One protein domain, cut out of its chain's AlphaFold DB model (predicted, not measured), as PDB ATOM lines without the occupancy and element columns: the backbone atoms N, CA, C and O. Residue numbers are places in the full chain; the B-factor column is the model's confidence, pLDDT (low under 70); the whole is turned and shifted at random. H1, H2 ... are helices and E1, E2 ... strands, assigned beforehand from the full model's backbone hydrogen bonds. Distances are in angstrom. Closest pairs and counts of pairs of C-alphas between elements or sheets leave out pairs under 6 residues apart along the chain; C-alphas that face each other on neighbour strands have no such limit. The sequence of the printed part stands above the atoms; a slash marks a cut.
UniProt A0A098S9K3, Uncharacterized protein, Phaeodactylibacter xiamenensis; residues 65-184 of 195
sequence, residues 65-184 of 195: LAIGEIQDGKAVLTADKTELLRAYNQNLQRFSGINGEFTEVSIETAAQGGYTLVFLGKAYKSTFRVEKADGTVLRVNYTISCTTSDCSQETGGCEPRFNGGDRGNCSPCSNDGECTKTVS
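What this domain is: This is residues 65 to 184 of the 195 residues of an uncharacterized protein of Phaeodactylibacter xiamenensis (UniProt A0A098S9K3). A strongly twisted antiparallel sheet forks at its long strand E5: E3, E4, E5, E7 and E8 curl into a trough whose two edge strands, E3 and E8, both reach the one helix, H1, while E6, E1 and E2 curve round from the other end of E5 and bring E2 back near E3. On the side of this trough away from H1, the long unnamed stretch of residues 149 to 179 loops over the sheet. The printed part has 120 residues with eight named strands and one named helix, in the order E1 E2 H1 E3 E4 E5 E6 E7 E8, of mixed class. The whole is compact, with a radius of gyration of the C-alphas of 13.3 A and spans of 36 by 30 by 25 A.

How they stand to each other: Begin at E5, residues 125 to 133. On one side of it you find E4, residues 115 to 121, with N 119 and O 126 2.8 A apart. On the other side, E6, residues 137 to 141, has N 139 2.9 A from O 131, and E7, residues 144 to 148, has N 146 3.0 A from O 127. E6 runs on into E7 across a break of 2 residues, at 74 degrees. On one side of E4 look for the edge strand E3, residues 102 to 109, with E5 on the other side of E4; N 106 and O 118 are 3.0 A apart, and E3, E4, E5 and E6 form a meander, each strand the antiparallel neighbour of the one before. E8, residues 180 to 183, pairs with E7 through N 182 and O 145, 2.9 A. E1, residues 65 to 71, pairs with E6 through N 67 and O 138, 2.9 A, and with E2, residues 74 to 77, through N 69 and O 76, 2.9 A. The closest C-alphas of E2 and E3, those of Leu 77 and Ile 107, are 6.2 A apart. H1, residues 81 to 96, is on the sheet; its closest C-alphas to E3 are Leu 85 and Phe 102, 6.4 A, and to E8 Ser 96 and Thr 182, 6.3 A. In H1 every O i to N i+4 pair is within hydrogen-bond range.

Where its parts are: Find C-alpha 65 at (-14.515, 37.638, -13.260), where E1 begins and runs 18.1 A. H1 starts at C-alpha 81, (-10.285, 25.707, -18.335), and runs 21.5 A. E3 measures 19.3 A, E4 19.4 A and E5 25.0 A; E2, E6, E7 and E8 are shorter. E8 ends at C-alpha 183, (-24.803, 31.241, -3.695).

The domain as a whole: The C-alphas farthest apart, those of Asp 72 and Gly 97, are 39.0 A from each other. The printed part has no cut. The link from E7 to E8, 31 residues, is long, and the others are tight; in it, residues 160 to 161 pair antiparallel with 169 to 170. The mean pLDDT of the printed part is 91.1, and residues 164 to 166 are under 70.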
ATOM      1  N   LEU A  65     -15.839  38.109 -12.847       91.88
ATOM      2  CA  LEU A  65     -14.515  37.638 -13.260       91.88
ATOM      3  C   LEU A  65     -14.414  37.581 -14.780       91.88
ATOM      4  O   LEU A  65     -15.308  37.046 -15.429       91.88
ATOM      5  N   ALA A  66     -13.341  38.121 -15.356       93.69
ATOM      6  CA  ALA A  66     -13.088  37.999 -16.790       93.69
ATOM      7  C   ALA A  66     -12.757  36.543 -17.142       93.69
ATOM      8  O   ALA A  66     -11.886  35.939 -16.521       93.69
ATOM      9  N   ILE A  67     -13.466  35.986 -18.124       95.00
ATOM     10  CA  ILE A  67     -13.322  34.579 -18.529       95.00
ATOM     11  C   ILE A  67     -13.070  34.392 -20.023       95.00
ATOM     12  O   ILE A  67     -12.647  33.322 -20.453       95.00
ATOM     13  N   GLY A  68     -13.367  35.402 -20.830       94.50
ATOM     14  CA  GLY A  68     -13.396  35.258 -22.271       94.50
ATOM     15  C   GLY A  68     -13.513  36.590 -22.973       94.50
ATOM     16  O   GLY A  68     -13.550  37.650 -22.346       94.50
ATOM     17  N   GLU A  69     -13.623  36.514 -24.287       95.75
ATOM     18  CA  GLU A  69     -13.805  37.671 -25.148       95.75
ATOM     19  C   GLU A  69     -14.588  37.307 -26.411       95.75
ATOM     20  O   GLU A  69     -14.748  36.137 -26.761       95.75
ATOM     21  N   ILE A  70     -15.107  38.326 -27.089       95.12
ATOM     22  CA  ILE A  70     -15.717  38.189 -28.406       95.12
ATOM     23  C   ILE A  70     -14.628  38.325 -29.471       95.12
ATOM     24  O   ILE A  70     -14.099  39.419 -29.662       95.12
ATOM     25  N   GLN A  71     -14.354  37.241 -30.196       94.00
ATOM     26  CA  GLN A  71     -13.474  37.212 -31.370       94.00
ATOM     27  C   GLN A  71     -14.310  36.850 -32.599       94.00
ATOM     28  O   GLN A  71     -15.069  35.882 -32.565       94.00
ATOM     29  N   ASP A  72     -14.231  37.645 -33.669       91.38
ATOM     30  CA  ASP A  72     -14.972  37.414 -34.923       91.38
ATOM     31  C   ASP A  72     -16.484  37.179 -34.729       91.38
ATOM     32  O   ASP A  72     -17.114  36.344 -35.380       91.38
ATOM     33  N   GLY A  73     -17.080  37.906 -33.777       88.56
ATOM     34  CA  GLY A  73     -18.501  37.790 -33.437       88.56
ATOM     35  C   GLY A  73     -18.875  36.542 -32.626       88.56
ATOM     36  O   GLY A  73     -20.060  36.332 -32.373       88.56
ATOM     37  N   LYS A  74     -17.902  35.734 -32.192       92.19
ATOM     38  CA  LYS A  74     -18.105  34.523 -31.385       92.19
ATOM     39  C   LYS A  74     -17.511  34.681 -29.990       92.19
ATOM     40  O   LYS A  74     -16.449  35.273 -29.825       92.19
ATOM     41  N   ALA A  75     -18.186  34.126 -28.988       95.00
ATOM     42  CA  ALA A  75     -17.645  34.046 -27.637       95.00
ATOM     43  C   ALA A  75     -16.542  32.987 -27.561       95.00
ATOM     44  O   ALA A  75     -16.765  31.821 -27.886       95.00
ATOM     45  N   VAL A  76     -15.364  33.398 -27.105       95.50
ATOM     46  CA  VAL A  76     -14.199  32.541 -26.907       95.50
ATOM     47  C   VAL A  76     -13.833  32.558 -25.429       95.50
ATOM     48  O   VAL A  76     -13.609  33.617 -24.841       95.50
ATOM     49  N   LEU A  77     -13.785  31.374 -24.814       95.94
ATOM     50  CA  LEU A  77     -13.293  31.202 -23.450       95.94
ATOM     51  C   LEU A  77     -11.760  31.292 -23.463       95.94
ATOM     52  O   LEU A  77     -11.106  30.430 -24.049       95.94
ATOM     53  N   THR A  78     -11.203  32.325 -22.832       95.19
ATOM     54  CA  THR A  78      -9.751  32.587 -22.781       95.19
ATOM     55  C   THR A  78      -9.136  32.267 -21.420       95.19
ATOM     56  O   THR A  78      -7.920  32.111 -21.317       95.19
ATOM     57  N   ALA A  79      -9.960  32.138 -20.379       94.38
ATOM     58  CA  ALA A  79      -9.534  31.673 -19.069       94.38
ATOM     59  C   ALA A  79      -9.053  30.213 -19.089       94.38
ATOM     60  O   ALA A  79      -9.486  29.397 -19.908       94.38
ATOM     61  N   ASP A  80      -8.184  29.877 -18.132       95.69
ATOM     62  CA  ASP A  80      -7.696  28.514 -17.941       95.69
ATOM     63  C   ASP A  80      -8.853  27.574 -17.565       95.69
ATOM     64  O   ASP A  80      -9.406  27.630 -16.463       95.69
ATOM     65  N   LYS A  81      -9.211  26.693 -18.505       95.94
ATOM     66  CA  LYS A  81     -10.285  25.707 -18.335       95.94
ATOM     67  C   LYS A  81     -10.006  24.739 -17.192       95.94
ATOM     68  O   LYS A  81     -10.930  24.384 -16.467       95.94
ATOM     69  N   THR A  82      -8.755  24.316 -17.035       95.94
ATOM     70  CA  THR A  82      -8.350  23.352 -16.007       95.94
ATOM     71  C   THR A  82      -8.566  23.955 -14.631       95.94
ATOM     72  O   THR A  82      -9.147  23.317 -13.755       95.94
ATOM     73  N   GLU A  83      -8.161  25.211 -14.457       95.19
ATOM     74  CA  GLU A  83      -8.334  25.929 -13.198       95.19
ATOM     75  C   GLU A  83      -9.809  26.223 -12.900       95.19
ATOM     76  O   GLU A  83     -10.253  26.004 -11.771       95.19
ATOM     77  N   LEU A  84     -10.594  26.619 -13.910       96.62
ATOM     78  CA  LEU A  84     -12.041  26.804 -13.770       96.62
ATOM     79  C   LEU A  84     -12.734  25.516 -13.311       96.62
ATOM     80  O   LEU A  84     -13.500  25.544 -12.349       96.62
ATOM     81  N   LEU A  85     -12.451  24.390 -13.970       97.50
ATOM     82  CA  LEU A  85     -13.032  23.084 -13.645       97.50
ATOM     83  C   LEU A  85     -12.621  22.618 -12.247       97.50
ATOM     84  O   LEU A  85     -13.467  22.189 -11.460       97.50
ATOM     85  N   ARG A  86     -11.332  22.731 -11.916       96.62
ATOM     86  CA  ARG A  86     -10.789  22.340 -10.611       96.62
ATOM     87  C   ARG A  86     -11.420  23.153  -9.486       96.62
ATOM     88  O   ARG A  86     -11.937  22.576  -8.529       96.62
ATOM     89  N   ALA A  87     -11.387  24.481  -9.602       95.75
ATOM     90  CA  ALA A  87     -11.934  25.374  -8.593       95.75
ATOM     91  C   ALA A  87     -13.442  25.178  -8.445       95.75
ATOM     92  O   ALA A  87     -13.933  25.095  -7.319       95.75
ATOM     93  N   TYR A  88     -14.173  25.042  -9.555       97.12
ATOM     94  CA  TYR A  88     -15.618  24.917  -9.478       97.12
ATOM     95  C   TYR A  88     -16.070  23.592  -8.863       97.12
ATOM     96  O   TYR A  88     -16.890  23.616  -7.949       97.12
ATOM     97  N   ASN A  89     -15.494  22.455  -9.272       96.81
ATOM     98  CA  ASN A  89     -15.802  21.155  -8.661       96.81
ATOM     99  C   ASN A  89     -15.550  21.168  -7.144       96.81
ATOM    100  O   ASN A  89     -16.396  20.732  -6.363       96.81
ATOM    101  N   GLN A  90     -14.414  21.729  -6.712       96.00
ATOM    102  CA  GLN A  90     -14.075  21.831  -5.292       96.00
ATOM    103  C   GLN A  90     -15.049  22.740  -4.527       96.00
ATOM    104  O   GLN A  90     -15.503  22.402  -3.431       96.00
ATOM    105  N   ASN A  91     -15.358  23.910  -5.084       95.56
ATOM    106  CA  ASN A  91     -16.184  24.906  -4.414       95.56
ATOM    107  C   ASN A  91     -17.658  24.508  -4.390       95.56
ATOM    108  O   ASN A  91     -18.307  24.698  -3.364       95.56
ATOM    109  N   LEU A  92     -18.186  23.921  -5.465       95.38
ATOM    110  CA  LEU A  92     -19.563  23.441  -5.493       95.38
ATOM    111  C   LEU A  92     -19.781  22.385  -4.403       95.38
ATOM    112  O   LEU A  92     -20.662  22.556  -3.564       95.38
ATOM    113  N   GLN A  93     -18.898  21.386  -4.313       94.50
ATOM    114  CA  GLN A  93     -18.958  20.386  -3.247       94.50
ATOM    115  C   GLN A  93     -18.926  21.030  -1.855       94.50
ATOM    116  O   GLN A  93     -19.661  20.621  -0.957       94.50
ATOM    117  N   ARG A  94     -18.089  22.053  -1.662       92.88
ATOM    118  CA  ARG A  94     -17.963  22.755  -0.380       92.88
ATOM    119  C   ARG A  94     -19.214  23.553  -0.003       92.88
ATOM    120  O   ARG A  94     -19.547  23.601   1.179       92.88
ATOM    121  N   PHE A  95     -19.850  24.228  -0.959       90.81
ATOM    122  CA  PHE A  95     -20.932  25.181  -0.686       90.81
ATOM    123  C   PHE A  95     -22.339  24.588  -0.818       90.81
ATOM    124  O   PHE A  95     -23.249  25.095  -0.167       90.81
ATOM    125  N   SER A  96     -22.531  23.536  -1.617       91.19
ATOM    126  CA  SER A  96     -23.838  22.894  -1.825       91.19
ATOM    127  C   SER A  96     -23.848  21.390  -1.555       91.19
ATOM    128  O   SER A  96     -24.915  20.785  -1.547       91.19
ATOM    129  N   GLY A  97     -22.686  20.768  -1.333       93.56
ATOM    130  CA  GLY A  97     -22.588  19.317  -1.169       93.56
ATOM    131  C   GLY A  97     -22.679  18.528  -2.480       93.56
ATOM    132  O   GLY A  97     -22.635  17.301  -2.431       93.56
ATOM    133  N   ILE A  98     -22.789  19.203  -3.632       94.00
ATOM    134  CA  ILE A  98     -22.923  18.564  -4.946       94.00
ATOM    135  C   ILE A  98     -21.542  18.217  -5.510       94.00
ATOM    136  O   ILE A  98     -20.730  19.109  -5.776       94.00
ATOM    137  N   ASN A  99     -21.319  16.928  -5.779       95.19
ATOM    138  CA  ASN A  99     -20.173  16.460  -6.552       95.19
ATOM    139  C   ASN A  99     -20.529  16.476  -8.047       95.19
ATOM    140  O   ASN A  99     -21.107  15.524  -8.566       95.19
ATOM    141  N   GLY A 100     -20.235  17.589  -8.722       91.25
ATOM    142  CA  GLY A 100     -20.608  17.783 -10.127       91.25
ATOM    143  C   GLY A 100     -19.805  16.943 -11.126       91.25
ATOM    144  O   GLY A 100     -20.328  16.611 -12.190       91.25
ATOM    145  N   GLU A 101     -18.553  16.608 -10.790       95.81
ATOM    146  CA  GLU A 101     -17.586  15.935 -11.676       95.81
ATOM    147  C   GLU A 101     -17.540  16.552 -13.086       95.81
ATOM    148  O   GLU A 101     -17.553  15.855 -14.103       95.81
ATOM    149  N   PHE A 102     -17.520  17.886 -13.157       97.81
ATOM    150  CA  PHE A 102     -17.475  18.603 -14.428       97.81
ATOM    151  C   PHE A 102     -16.130  18.376 -15.114       97.81
ATOM    152  O   PHE A 102     -15.075  18.548 -14.495       97.81
ATOM    153  N   THR A 103     -16.178  18.045 -16.400       97.56
ATOM    154  CA  THR A 103     -15.003  17.795 -17.249       97.56
ATOM    155  C   THR A 103     -14.886  18.796 -18.390       97.56
ATOM    156  O   THR A 103     -13.817  18.927 -18.979       97.56
ATOM    157  N   GLU A 104     -15.962  19.519 -18.695       97.44
ATOM    158  CA  GLU A 104     -15.998  20.498 -19.773       97.44
ATOM    159  C   GLU A 104     -16.532  21.843 -19.292       97.44
ATOM    160  O   GLU A 104     -17.384  21.921 -18.404       97.44
ATOM    161  N   VAL A 105     -16.009  22.908 -19.901       97.62
ATOM    162  CA  VAL A 105     -16.461  24.280 -19.688       97.62
ATOM    163  C   VAL A 105     -16.455  25.054 -21.008       97.62
ATOM    164  O   VAL A 105     -15.472  25.027 -21.765       97.62
ATOM    165  N   SER A 106     -17.558  25.743 -21.288       96.38
ATOM    166  CA  SER A 106     -17.827  26.478 -22.529       96.38
ATOM    167  C   SER A 106     -18.597  27.770 -22.246       96.38
ATOM    168  O   SER A 106     -19.288  27.894 -21.237       96.38
ATOM    169  N   ILE A 107     -18.476  28.752 -23.144       95.62
ATOM    170  CA  ILE A 107     -19.391  29.898 -23.176       95.62
ATOM    171  C   ILE A 107     -20.408  29.637 -24.280       95.62
ATOM    172  O   ILE A 107     -20.030  29.403 -25.426       95.62
ATOM    173  N   GLU A 108     -21.684  29.712 -23.934       92.94
ATOM    174  CA  GLU A 108     -22.805  29.454 -24.831       92.94
ATOM    175  C   GLU A 108     -23.760  30.648 -24.861       92.94
ATOM    176  O   GLU A 108     -23.769  31.490 -23.960       92.94
ATOM    177  N   THR A 109     -24.564  30.736 -25.917       89.06
ATOM    178  CA  THR A 109     -25.628  31.738 -26.009       89.06
ATOM    179  C   THR A 109     -26.788  31.313 -25.118       89.06
ATOM    180  O   THR A 109     -27.343  30.233 -25.302       89.06
ATOM    181  N   ALA A 110     -27.176  32.168 -24.174       84.06
ATOM    182  CA  ALA A 110     -28.315  31.893 -23.303       84.06
ATOM    183  C   ALA A 110     -29.635  31.969 -24.089       84.06
ATOM    184  O   ALA A 110     -29.785  32.806 -24.984       84.06
ATOM    185  N   ALA A 111     -30.634  31.167 -23.706       79.56
ATOM    186  CA  ALA A 111     -31.939  31.139 -24.384       79.56
ATOM    187  C   ALA A 111     -32.667  32.500 -24.367       79.56
ATOM    188  O   ALA A 111     -33.482  32.802 -25.234       79.56
ATOM    189  N   GLN A 112     -32.355  33.335 -23.377       75.12
ATOM    190  CA  GLN A 112     -32.961  34.651 -23.150       75.12
ATOM    191  C   GLN A 112     -32.170  35.791 -23.816       75.12
ATOM    192  O   GLN A 112     -32.474  36.965 -23.609       75.12
ATOM    193  N   GLY A 113     -31.143  35.448 -24.598       78.94
ATOM    194  CA  GLY A 113     -30.144  36.383 -25.096       78.94
ATOM    195  C   GLY A 113     -29.003  36.607 -24.097       78.94
ATOM    196  O   GLY A 113     -29.147  36.429 -22.888       78.94
ATOM    197  N   GLY A 114     -27.842  36.999 -24.623       87.38
ATOM    198  CA  GLY A 114     -26.604  37.114 -23.850       87.38
ATOM    199  C   GLY A 114     -25.804  35.811 -23.826       87.38
ATOM    200  O   GLY A 114     -25.932  34.980 -24.724       87.38
ATOM    201  N   TYR A 115     -24.961  35.656 -22.806       92.00
ATOM    202  CA  TYR A 115     -24.025  34.542 -22.690       92.00
ATOM    203  C   TYR A 115     -24.171  33.836 -21.341       92.00
ATOM    204  O   TYR A 115     -24.485  34.456 -20.321       92.00
ATOM    205  N   THR A 116     -23.869  32.546 -21.332       93.94
ATOM    206  CA  THR A 116     -23.814  31.698 -20.144       93.94
ATOM    207  C   THR A 116     -22.503  30.927 -20.156       93.94
ATOM    208  O   THR A 116     -22.079  30.431 -21.196       93.94
ATOM    209  N   LEU A 117     -21.855  30.816 -18.998       96.19
ATOM    210  CA  LEU A 117     -20.752  29.879 -18.801       96.19
ATOM    211  C   LEU A 117     -21.359  28.549 -18.360       96.19
ATOM    212  O   LEU A 117     -22.027  28.498 -17.325       96.19
ATOM    213  N   VAL A 118     -21.146  27.503 -19.147       96.56
ATOM    214  CA  VAL A 118     -21.705  26.169 -18.935       96.56
ATOM    215  C   VAL A 118     -20.588  25.233 -18.496       96.56
ATOM    216  O   VAL A 118     -19.541  25.164 -19.132       96.56
ATOM    217  N   PHE A 119     -20.823  24.517 -17.403       97.56
ATOM    218  CA  PHE A 119     -20.024  23.392 -16.944       97.56
ATOM    219  C   PHE A 119     -20.808  22.106 -17.187       97.56
ATOM    220  O   PHE A 119     -21.952  21.985 -16.734       97.56
ATOM    221  N   LEU A 120     -20.189  21.152 -17.877       97.00
ATOM    222  CA  LEU A 120     -20.787  19.857 -18.194       97.00
ATOM    223  C   LEU A 120     -19.986  18.737 -17.539       97.00
ATOM    224  O   LEU A 120     -18.758  18.668 -17.631       97.00
ATOM    225  N   GLY A 121     -20.713  17.881 -16.833       94.94
ATOM    226  CA  GLY A 121     -20.235  16.633 -16.265       94.94
ATOM    227  C   GLY A 121     -21.123  15.488 -16.733       94.94
ATOM    228  O   GLY A 121     -22.080  15.678 -17.486       94.94
ATOM    229  N   LYS A 122     -20.828  14.277 -16.262       90.75
ATOM    230  CA  LYS A 122     -21.575  13.078 -16.670       90.75
ATOM    231  C   LYS A 122     -23.048  13.118 -16.248       90.75
ATOM    232  O   LYS A 122     -23.904  12.640 -16.987       90.75
ATOM    233  N   ALA A 123     -23.321  13.638 -15.053       91.62
ATOM    234  CA  ALA A 123     -24.660  13.666 -14.461       91.62
ATOM    235  C   ALA A 123     -25.239  15.080 -14.344       91.62
ATOM    236  O   ALA A 123     -26.456  15.236 -14.331       91.62
ATOM    237  N   TYR A 124     -24.384  16.100 -14.263       95.38
ATOM    238  CA  TYR A 124     -24.794  17.463 -13.958       95.38
ATOM    239  C   TYR A 124     -24.442  18.425 -15.083       95.38
ATOM    240  O   TYR A 124     -23.363  18.363 -15.677       95.38
ATOM    241  N   LYS A 125     -25.333  19.388 -15.294       96.25
ATOM    242  CA  LYS A 125     -25.019  20.654 -15.947       96.25
ATOM    243  C   LYS A 125     -25.070  21.749 -14.902       96.25
ATOM    244  O   LYS A 125     -25.982  21.778 -14.073       96.25
ATOM    245  N   SER A 126     -24.129  22.676 -14.973       96.69
ATOM    246  CA  SER A 126     -24.195  23.893 -14.187       96.69
ATOM    247  C   SER A 126     -23.932  25.123 -15.025       96.69
ATOM    248  O   SER A 126     -23.079  25.117 -15.902       96.69
ATOM    249  N   THR A 127     -24.630  26.204 -14.714       96.19
ATOM    250  CA  THR A 127     -24.589  27.432 -15.499       96.19
ATOM    251  C   THR A 127     -24.328  28.647 -14.617       96.19
ATOM    252  O   THR A 127     -24.739  28.712 -13.454       96.19
ATOM    253  N   PHE A 128     -23.634  29.623 -15.193       94.88
ATOM    254  CA  PHE A 128     -23.394  30.938 -14.616       94.88
ATOM    255  C   PHE A 128     -23.730  32.017 -15.634       94.88
ATOM    256  O   PHE A 128     -23.520  31.845 -16.835       94.88
ATOM    257  N   ARG A 129     -24.175  33.176 -15.152       93.00
ATOM    258  CA  ARG A 129     -24.441  34.316 -16.026       93.00
ATOM    259  C   ARG A 129     -23.145  34.936 -16.516       93.00
ATOM    260  O   ARG A 129     -22.265  35.226 -15.705       93.00
ATOM    261  N   VAL A 130     -23.080  35.215 -17.813       93.50
ATOM    262  CA  VAL A 130     -21.988  35.961 -18.434       93.50
ATOM    263  C   VAL A 130     -22.532  37.244 -19.048       93.50
ATOM    264  O   VAL A 130     -23.552  37.261 -19.736       93.50
ATOM    265  N   GLU A 131     -21.834  38.341 -18.797       91.62
ATOM    266  CA  GLU A 131     -22.121  39.644 -19.373       91.62
ATOM    267  C   GLU A 131     -20.959  40.121 -20.232       91.62
ATOM    268  O   GLU A 131     -19.786  39.841 -19.975       91.62
ATOM    269  N   LYS A 132     -21.313  40.883 -21.263       91.06
ATOM    270  CA  LYS A 132     -20.352  41.597 -22.084       91.06
ATOM    271  C   LYS A 132     -19.958  42.892 -21.370       91.06
ATOM    272  O   LYS A 132     -20.797  43.767 -21.182       91.06
ATOM    273  N   ALA A 133     -18.686  43.008 -21.010       87.56
ATOM    274  CA  ALA A 133     -18.063  44.199 -20.448       87.56
ATOM    275  C   ALA A 133     -17.109  44.833 -21.473       87.56
ATOM    276  O   ALA A 133     -16.555  44.137 -22.319       87.56
ATOM    277  N   ASP A 134     -16.911  46.152 -21.392       80.00
ATOM    278  CA  ASP A 134     -15.825  46.874 -22.073       80.00
ATOM    279  C   ASP A 134     -15.602  46.458 -23.549       80.00
ATOM    280  O   ASP A 134     -14.518  46.053 -23.960       80.00
ATOM    281  N   GLY A 135     -16.661  46.520 -24.365       83.12
ATOM    282  CA  GLY A 135     -16.595  46.359 -25.825       83.12
ATOM    283  C   GLY A 135     -16.495  44.920 -26.346       83.12
ATOM    284  O   GLY A 135     -17.251  44.574 -27.256       83.12
ATOM    285  N   THR A 136     -15.632  44.073 -25.785       90.88
ATOM    286  CA  THR A 136     -15.437  42.669 -26.218       90.88
ATOM    287  C   THR A 136     -15.217  41.683 -25.076       90.88
ATOM    288  O   THR A 136     -15.351  40.485 -25.307       90.88
ATOM    289  N   VAL A 137     -14.931  42.139 -23.856       94.12
ATOM    290  CA  VAL A 137     -14.624  41.263 -22.718       94.12
ATOM    291  C   VAL A 137     -15.890  40.561 -22.228       94.12
ATOM    292  O   VAL A 137     -16.961  41.156 -22.144       94.12
ATOM    293  N   LEU A 138     -15.774  39.290 -21.860       94.75
ATOM    294  CA  LEU A 138     -16.834  38.520 -21.219       94.75
ATOM    295  C   LEU A 138     -16.494  38.308 -19.745       94.75
ATOM    296  O   LEU A 138     -15.447  37.745 -19.406       94.75
ATOM    297  N   ARG A 139     -17.388  38.764 -18.863       93.81
ATOM    298  CA  ARG A 139     -17.282  38.592 -17.412       93.81
ATOM    299  C   ARG A 139     -18.375  37.664 -16.910       93.81
ATOM    300  O   ARG A 139     -19.535  37.830 -17.266       93.81
ATOM    301  N   VAL A 140     -18.017  36.713 -16.059       93.88
ATOM    302  CA  VAL A 140     -18.956  35.797 -15.406       93.88
ATOM    303  C   VAL A 140     -19.291  36.287 -14.008       93.88
ATOM    304  O   VAL A 140     -18.397  36.745 -13.292       93.88
ATOM    305  N   ASN A 141     -20.551  36.152 -13.596       92.06
ATOM    306  CA  ASN A 141     -20.903  36.292 -12.193       92.06
ATOM    307  C   ASN A 141     -20.495  35.016 -11.454       92.06
ATOM    308  O   ASN A 141     -21.157  33.996 -11.590       92.06
ATOM    309  N   TYR A 142     -19.429  35.064 -10.663       91.44
ATOM    310  CA  TYR A 142     -18.865  33.878 -10.012       91.44
ATOM    311  C   TYR A 142     -19.521  33.520  -8.670       91.44
ATOM    312  O   TYR A 142     -19.056  32.611  -7.985       91.44
ATOM    313  N   THR A 143     -20.536  34.268  -8.231       90.50
ATOM    314  CA  THR A 143     -21.145  34.101  -6.894       90.50
ATOM    315  C   THR A 143     -22.427  33.291  -6.908       90.50
ATOM    316  O   THR A 143     -22.839  32.814  -5.853       90.50
ATOM    317  N   ILE A 144     -23.054  33.129  -8.076       91.50
ATOM    318  CA  ILE A 144     -24.322  32.418  -8.236       91.50
ATOM    319  C   ILE A 144     -24.191  31.412  -9.374       91.50
ATOM    320  O   ILE A 144     -23.954  31.807 -10.514       91.50
ATOM    321  N   SER A 145     -24.411  30.135  -9.065       94.62
ATOM    322  CA  SER A 145     -24.553  29.072 -10.059       94.62
ATOM    323  C   SER A 145     -25.913  28.389  -9.956       94.62
ATOM    324  O   SER A 145     -26.538  28.361  -8.892       94.62
ATOM    325  N   CYS A 146     -26.363  27.841 -11.078       95.44
ATOM    326  CA  CYS A 146     -27.555  27.006 -11.176       95.44
ATOM    327  C   CYS A 146     -27.130  25.624 -11.659       95.44
ATOM    328  O   CYS A 146     -26.496  25.521 -12.706       95.44
ATOM    329  N   THR A 147     -27.425  24.574 -10.895       96.50
ATOM    330  CA  THR A 147     -26.988  23.200 -11.173       96.50
ATOM    331  C   THR A 147     -28.182  22.260 -11.233       96.50
ATOM    332  O   THR A 147     -29.060  22.313 -10.377       96.50
ATOM    333  N   THR A 148     -28.212  21.378 -12.228       96.62
ATOM    334  CA  THR A 148     -29.288  20.400 -12.428       96.62
ATOM    335  C   THR A 148     -28.733  19.087 -12.965       96.62
ATOM    336  O   THR A 148     -27.786  19.080 -13.758       96.62
ATOM    337  N   SER A 149     -29.336  17.979 -12.547       95.56
ATOM    338  CA  SER A 149     -29.228  16.675 -13.213       95.56
ATOM    339  C   SER A 149     -30.362  16.448 -14.211       95.56
ATOM    340  O   SER A 149     -30.160  15.851 -15.271       95.56
ATOM    341  N   ASP A 150     -31.542  16.977 -13.898       94.38
ATOM    342  CA  ASP A 150     -32.812  16.557 -14.487       94.38
ATOM    343  C   ASP A 150     -33.066  17.188 -15.853       94.38
ATOM    344  O   ASP A 150     -33.643  16.549 -16.730       94.38
ATOM    345  N   CYS A 151     -32.592  18.419 -16.066       92.12
ATOM    346  CA  CYS A 151     -32.642  19.097 -17.361       92.12
ATOM    347  C   CYS A 151     -31.250  19.422 -17.913       92.12
ATOM    348  O   CYS A 151     -31.040  20.420 -18.612       92.12
ATOM    349  N   SER A 152     -30.268  18.561 -17.623       90.19
ATOM    350  CA  SER A 152     -28.888  18.722 -18.097       90.19
ATOM    351  C   SER A 152     -28.796  18.853 -19.625       90.19
ATOM    352  O   SER A 152     -28.000  19.653 -20.108       90.19
ATOM    353  N   GLN A 153     -29.685  18.195 -20.375       87.50
ATOM    354  CA  GLN A 153     -29.729  18.233 -21.845       87.50
ATOM    355  C   GLN A 153     -30.496  19.430 -22.439       87.50
ATOM    356  O   GLN A 153     -30.407  19.678 -23.638       87.50
ATOM    357  N   GLU A 154     -31.263  20.180 -21.640       86.31
ATOM    358  CA  GLU A 154     -32.086  21.282 -22.155       86.31
ATOM    359  C   GLU A 154     -31.256  22.545 -22.417       86.31
ATOM    360  O   GLU A 154     -30.539  23.030 -21.541       86.31
ATOM    361  N   THR A 155     -31.401  23.165 -23.583       78.19
ATOM    362  CA  THR A 155     -30.876  24.518 -23.816       78.19
ATOM    363  C   THR A 155     -31.819  25.538 -23.164       78.19
ATOM    364  O   THR A 155     -32.982  25.619 -23.549       78.19
ATOM    365  N   GLY A 156     -31.360  26.307 -22.167       74.44
ATOM    366  CA  GLY A 156     -32.186  27.307 -21.457       74.44
ATOM    367  C   GLY A 156     -32.762  26.879 -20.097       74.44
ATOM    368  O   GLY A 156     -33.251  27.724 -19.335       74.44
ATOM    369  N   GLY A 157     -32.711  25.581 -19.781       83.50
ATOM    370  CA  GLY A 157     -33.143  25.030 -18.495       83.50
ATOM    371  C   GLY A 157     -32.083  25.223 -17.410       83.50
ATOM    372  O   GLY A 157     -30.894  25.005 -17.656       83.50
ATOM    373  N   CYS A 158     -32.514  25.608 -16.207       91.69
ATOM    374  CA  CYS A 158     -31.645  25.843 -15.053       91.69
ATOM    375  C   CYS A 158     -30.525  26.868 -15.320       91.69
ATOM    376  O   CYS A 158     -29.338  26.569 -15.206       91.69
ATOM    377  N   GLU A 159     -30.909  28.095 -15.678       91.00
ATOM    378  CA  GLU A 159     -30.027  29.234 -15.958       91.00
ATOM    379  C   GLU A 159     -30.249  30.393 -14.969       91.00
ATOM    380  O   GLU A 159     -31.397  30.684 -14.615       91.00
ATOM    381  N   PRO A 160     -29.202  31.135 -14.565       89.75
ATOM    382  CA  PRO A 160     -29.370  32.317 -13.729       89.75
ATOM    383  C   PRO A 160     -30.148  33.447 -14.429       89.75
ATOM    384  O   PRO A 160     -29.815  33.882 -15.531       89.75
ATOM    385  N   ARG A 161     -31.140  34.006 -13.735       87.12
ATOM    386  CA  ARG A 161     -31.980  35.147 -14.122       87.12
ATOM    387  C   ARG A 161     -31.887  36.258 -13.085       87.12
ATOM    388  O   ARG A 161     -32.042  36.020 -11.889       87.12
ATOM    389  N   PHE A 162     -31.691  37.492 -13.538       81.38
ATOM    390  CA  PHE A 162     -31.549  38.658 -12.668       81.38
ATOM    391  C   PHE A 162     -32.617  39.690 -13.026       81.38
ATOM    392  O   PHE A 162     -32.504  40.399 -14.021       81.38
ATOM    393  N   ASN A 163     -33.653  39.792 -12.193       73.25
ATOM    394  CA  ASN A 163     -34.753  40.739 -12.383       73.25
ATOM    395  C   ASN A 163     -34.397  42.123 -11.800       73.25
ATOM    396  O   ASN A 163     -35.107  42.637 -10.941       73.25
ATOM    397  N   GLY A 164     -33.257  42.691 -12.209       62.88
ATOM    398  CA  GLY A 164     -32.819  44.033 -11.794       62.88
ATOM    399  C   GLY A 164     -32.181  44.143 -10.400       62.88
ATOM    400  O   GLY A 164     -32.059  45.248  -9.885       62.88
ATOM    401  N   GLY A 165     -31.760  43.030  -9.786       63.16
ATOM    402  CA  GLY A 165     -31.032  43.034  -8.509       63.16
ATOM    403  C   GLY A 165     -30.032  41.882  -8.383       63.16
ATOM    404  O   GLY A 165     -30.079  40.931  -9.158       63.16
ATOM    405  N   ASP A 166     -29.158  41.944  -7.375       65.56
ATOM    406  CA  ASP A 166     -27.976  41.067  -7.250       65.56
ATOM    407  C   ASP A 166     -28.279  39.626  -6.805       65.56
ATOM    408  O   ASP A 166     -27.416  38.755  -6.849       65.56
ATOM    409  N   ARG A 167     -29.512  39.343  -6.366       71.19
ATOM    410  CA  ARG A 167     -29.897  38.052  -5.762       71.19
ATOM    411  C   ARG A 167     -30.355  36.991  -6.771       71.19
ATOM    412  O   ARG A 167     -31.113  36.112  -6.366       71.19
ATOM    413  N   GLY A 168     -29.925  37.077  -8.036       80.50
ATOM    414  CA  GLY A 168     -30.433  36.326  -9.201       80.50
ATOM    415  C   GLY A 168     -30.937  34.899  -8.929       80.50
ATOM    416  O   GLY A 168     -30.357  34.168  -8.137       80.50
ATOM    417  N   ASN A 169     -32.041  34.495  -9.551       88.69
ATOM    418  CA  ASN A 169     -32.696  33.192  -9.360       88.69
ATOM    419  C   ASN A 169     -32.351  32.223 -10.487       88.69
ATOM    420  O   ASN A 169     -31.882  32.659 -11.525       88.69
ATOM    421  N   CYS A 170     -32.619  30.932 -10.319       91.94
ATOM    422  CA  CYS A 170     -32.491  29.983 -11.422       91.94
ATOM    423  C   CYS A 170     -33.817  29.840 -12.169       91.94
ATOM    424  O   CYS A 170     -34.881  29.849 -11.547       91.94
ATOM    425  N   SER A 171     -33.763  29.734 -13.496       91.00
ATOM    426  CA  SER A 171     -34.919  29.326 -14.287       91.00
ATOM    427  C   SER A 171     -35.309  27.888 -13.941       91.00
ATOM    428  O   SER A 171     -34.431  27.073 -13.647       91.00
ATOM    429  N   PRO A 172     -36.608  27.559 -13.960       91.38
ATOM    430  CA  PRO A 172     -37.029  26.175 -13.809       91.38
ATOM    431  C   PRO A 172     -36.582  25.346 -15.020       91.38
ATOM    432  O   PRO A 172     -36.361  25.882 -16.111       91.38
ATOM    433  N   CYS A 173     -36.465  24.039 -14.818       92.19
ATOM    434  CA  CYS A 173     -36.388  23.078 -15.908       92.19
ATOM    435  C   CYS A 173     -37.749  22.965 -16.618       92.19
ATOM    436  O   CYS A 173     -38.788  23.130 -15.980       92.19
ATOM    437  N   SER A 174     -37.767  22.669 -17.921       90.81
ATOM    438  CA  SER A 174     -39.026  22.530 -18.679       90.81
ATOM    439  C   SER A 174     -39.784  21.252 -18.319       90.81
ATOM    440  O   SER A 174     -40.999  21.187 -18.477       90.81
ATOM    441  N   ASN A 175     -39.061  20.238 -17.844       90.81
ATOM    442  CA  ASN A 175     -39.591  18.963 -17.376       90.81
ATOM    443  C   ASN A 175     -39.958  18.946 -15.878       90.81
ATOM    444  O   ASN A 175     -40.034  17.865 -15.298       90.81
ATOM    445  N   ASP A 176     -40.115  20.115 -15.245       89.69
ATOM    446  CA  ASP A 176     -40.333  20.272 -13.795       89.69
ATOM    447  C   ASP A 176     -39.227  19.651 -12.913       89.69
ATOM    448  O   ASP A 176     -39.411  19.447 -11.711       89.69
ATOM    449  N   GLY A 177     -38.062  19.369 -13.502       90.56
ATOM    450  CA  GLY A 177     -36.888  18.848 -12.814       90.56
ATOM    451  C   GLY A 177     -36.261  19.836 -11.830       90.56
ATOM    452  O   GLY A 177     -36.460  21.056 -11.895       90.56
ATOM    453  N   GLU A 178     -35.453  19.306 -10.919       93.56
ATOM    454  CA  GLU A 178     -34.801  20.091  -9.884       93.56
ATOM    455  C   GLU A 178     -33.657  20.940 -10.459       93.56
ATOM    456  O   GLU A 178     -32.774  20.476 -11.191       93.56
ATOM    457  N   CYS A 179     -33.659  22.219 -10.082       94.50
ATOM    458  CA  CYS A 179     -32.579  23.153 -10.357       94.50
ATOM    459  C   CYS A 179     -32.105  23.787  -9.047       94.50
ATOM    460  O   CYS A 179     -32.788  24.616  -8.440       94.50
ATOM    461  N   THR A 180     -30.909  23.401  -8.616       95.19
ATOM    462  CA  THR A 180     -30.304  23.870  -7.373       95.19
ATOM    463  C   THR A 180     -29.539  25.166  -7.601       95.19
ATOM    464  O   THR A 180     -28.587  25.224  -8.381       95.19
ATOM    465  N   LYS A 181     -29.915  26.212  -6.864       94.06
ATOM    466  CA  LYS A 181     -29.186  27.482  -6.810       94.06
ATOM    467  C   LYS A 181     -28.101  27.424  -5.738       94.06
ATOM    468  O   LYS A 181     -28.418  27.290  -4.559       94.06
ATOM    469  N   THR A 182     -26.848  27.639  -6.120       91.94
ATOM    470  CA  THR A 182     -25.739  27.820  -5.171       91.94
ATOM    471  C   THR A 182     -25.343  29.289  -5.124       91.94
ATOM    472  O   THR A 182     -25.113  29.905  -6.162       91.94
ATOM    473  N   VAL A 183     -25.257  29.860  -3.919       89.88
ATOM    474  CA  VAL A 183     -24.803  31.241  -3.695       89.88
ATOM    475  C   VAL A 183     -23.612  31.232  -2.751       89.88
ATOM    476  O   VAL A 183     -23.673  30.612  -1.691       89.88
ATOM    477  N   SER A 184     -22.551  31.958  -3.097       85.19
ATOM    478  CA  SER A 184     -21.383  32.129  -2.235       85.19
ATOM    479  C   SER A 184     -21.013  33.600  -2.066       85.19
ATOM    480  O   SER A 184     -21.082  34.399  -2.996       85.19
TER     481      SER A 184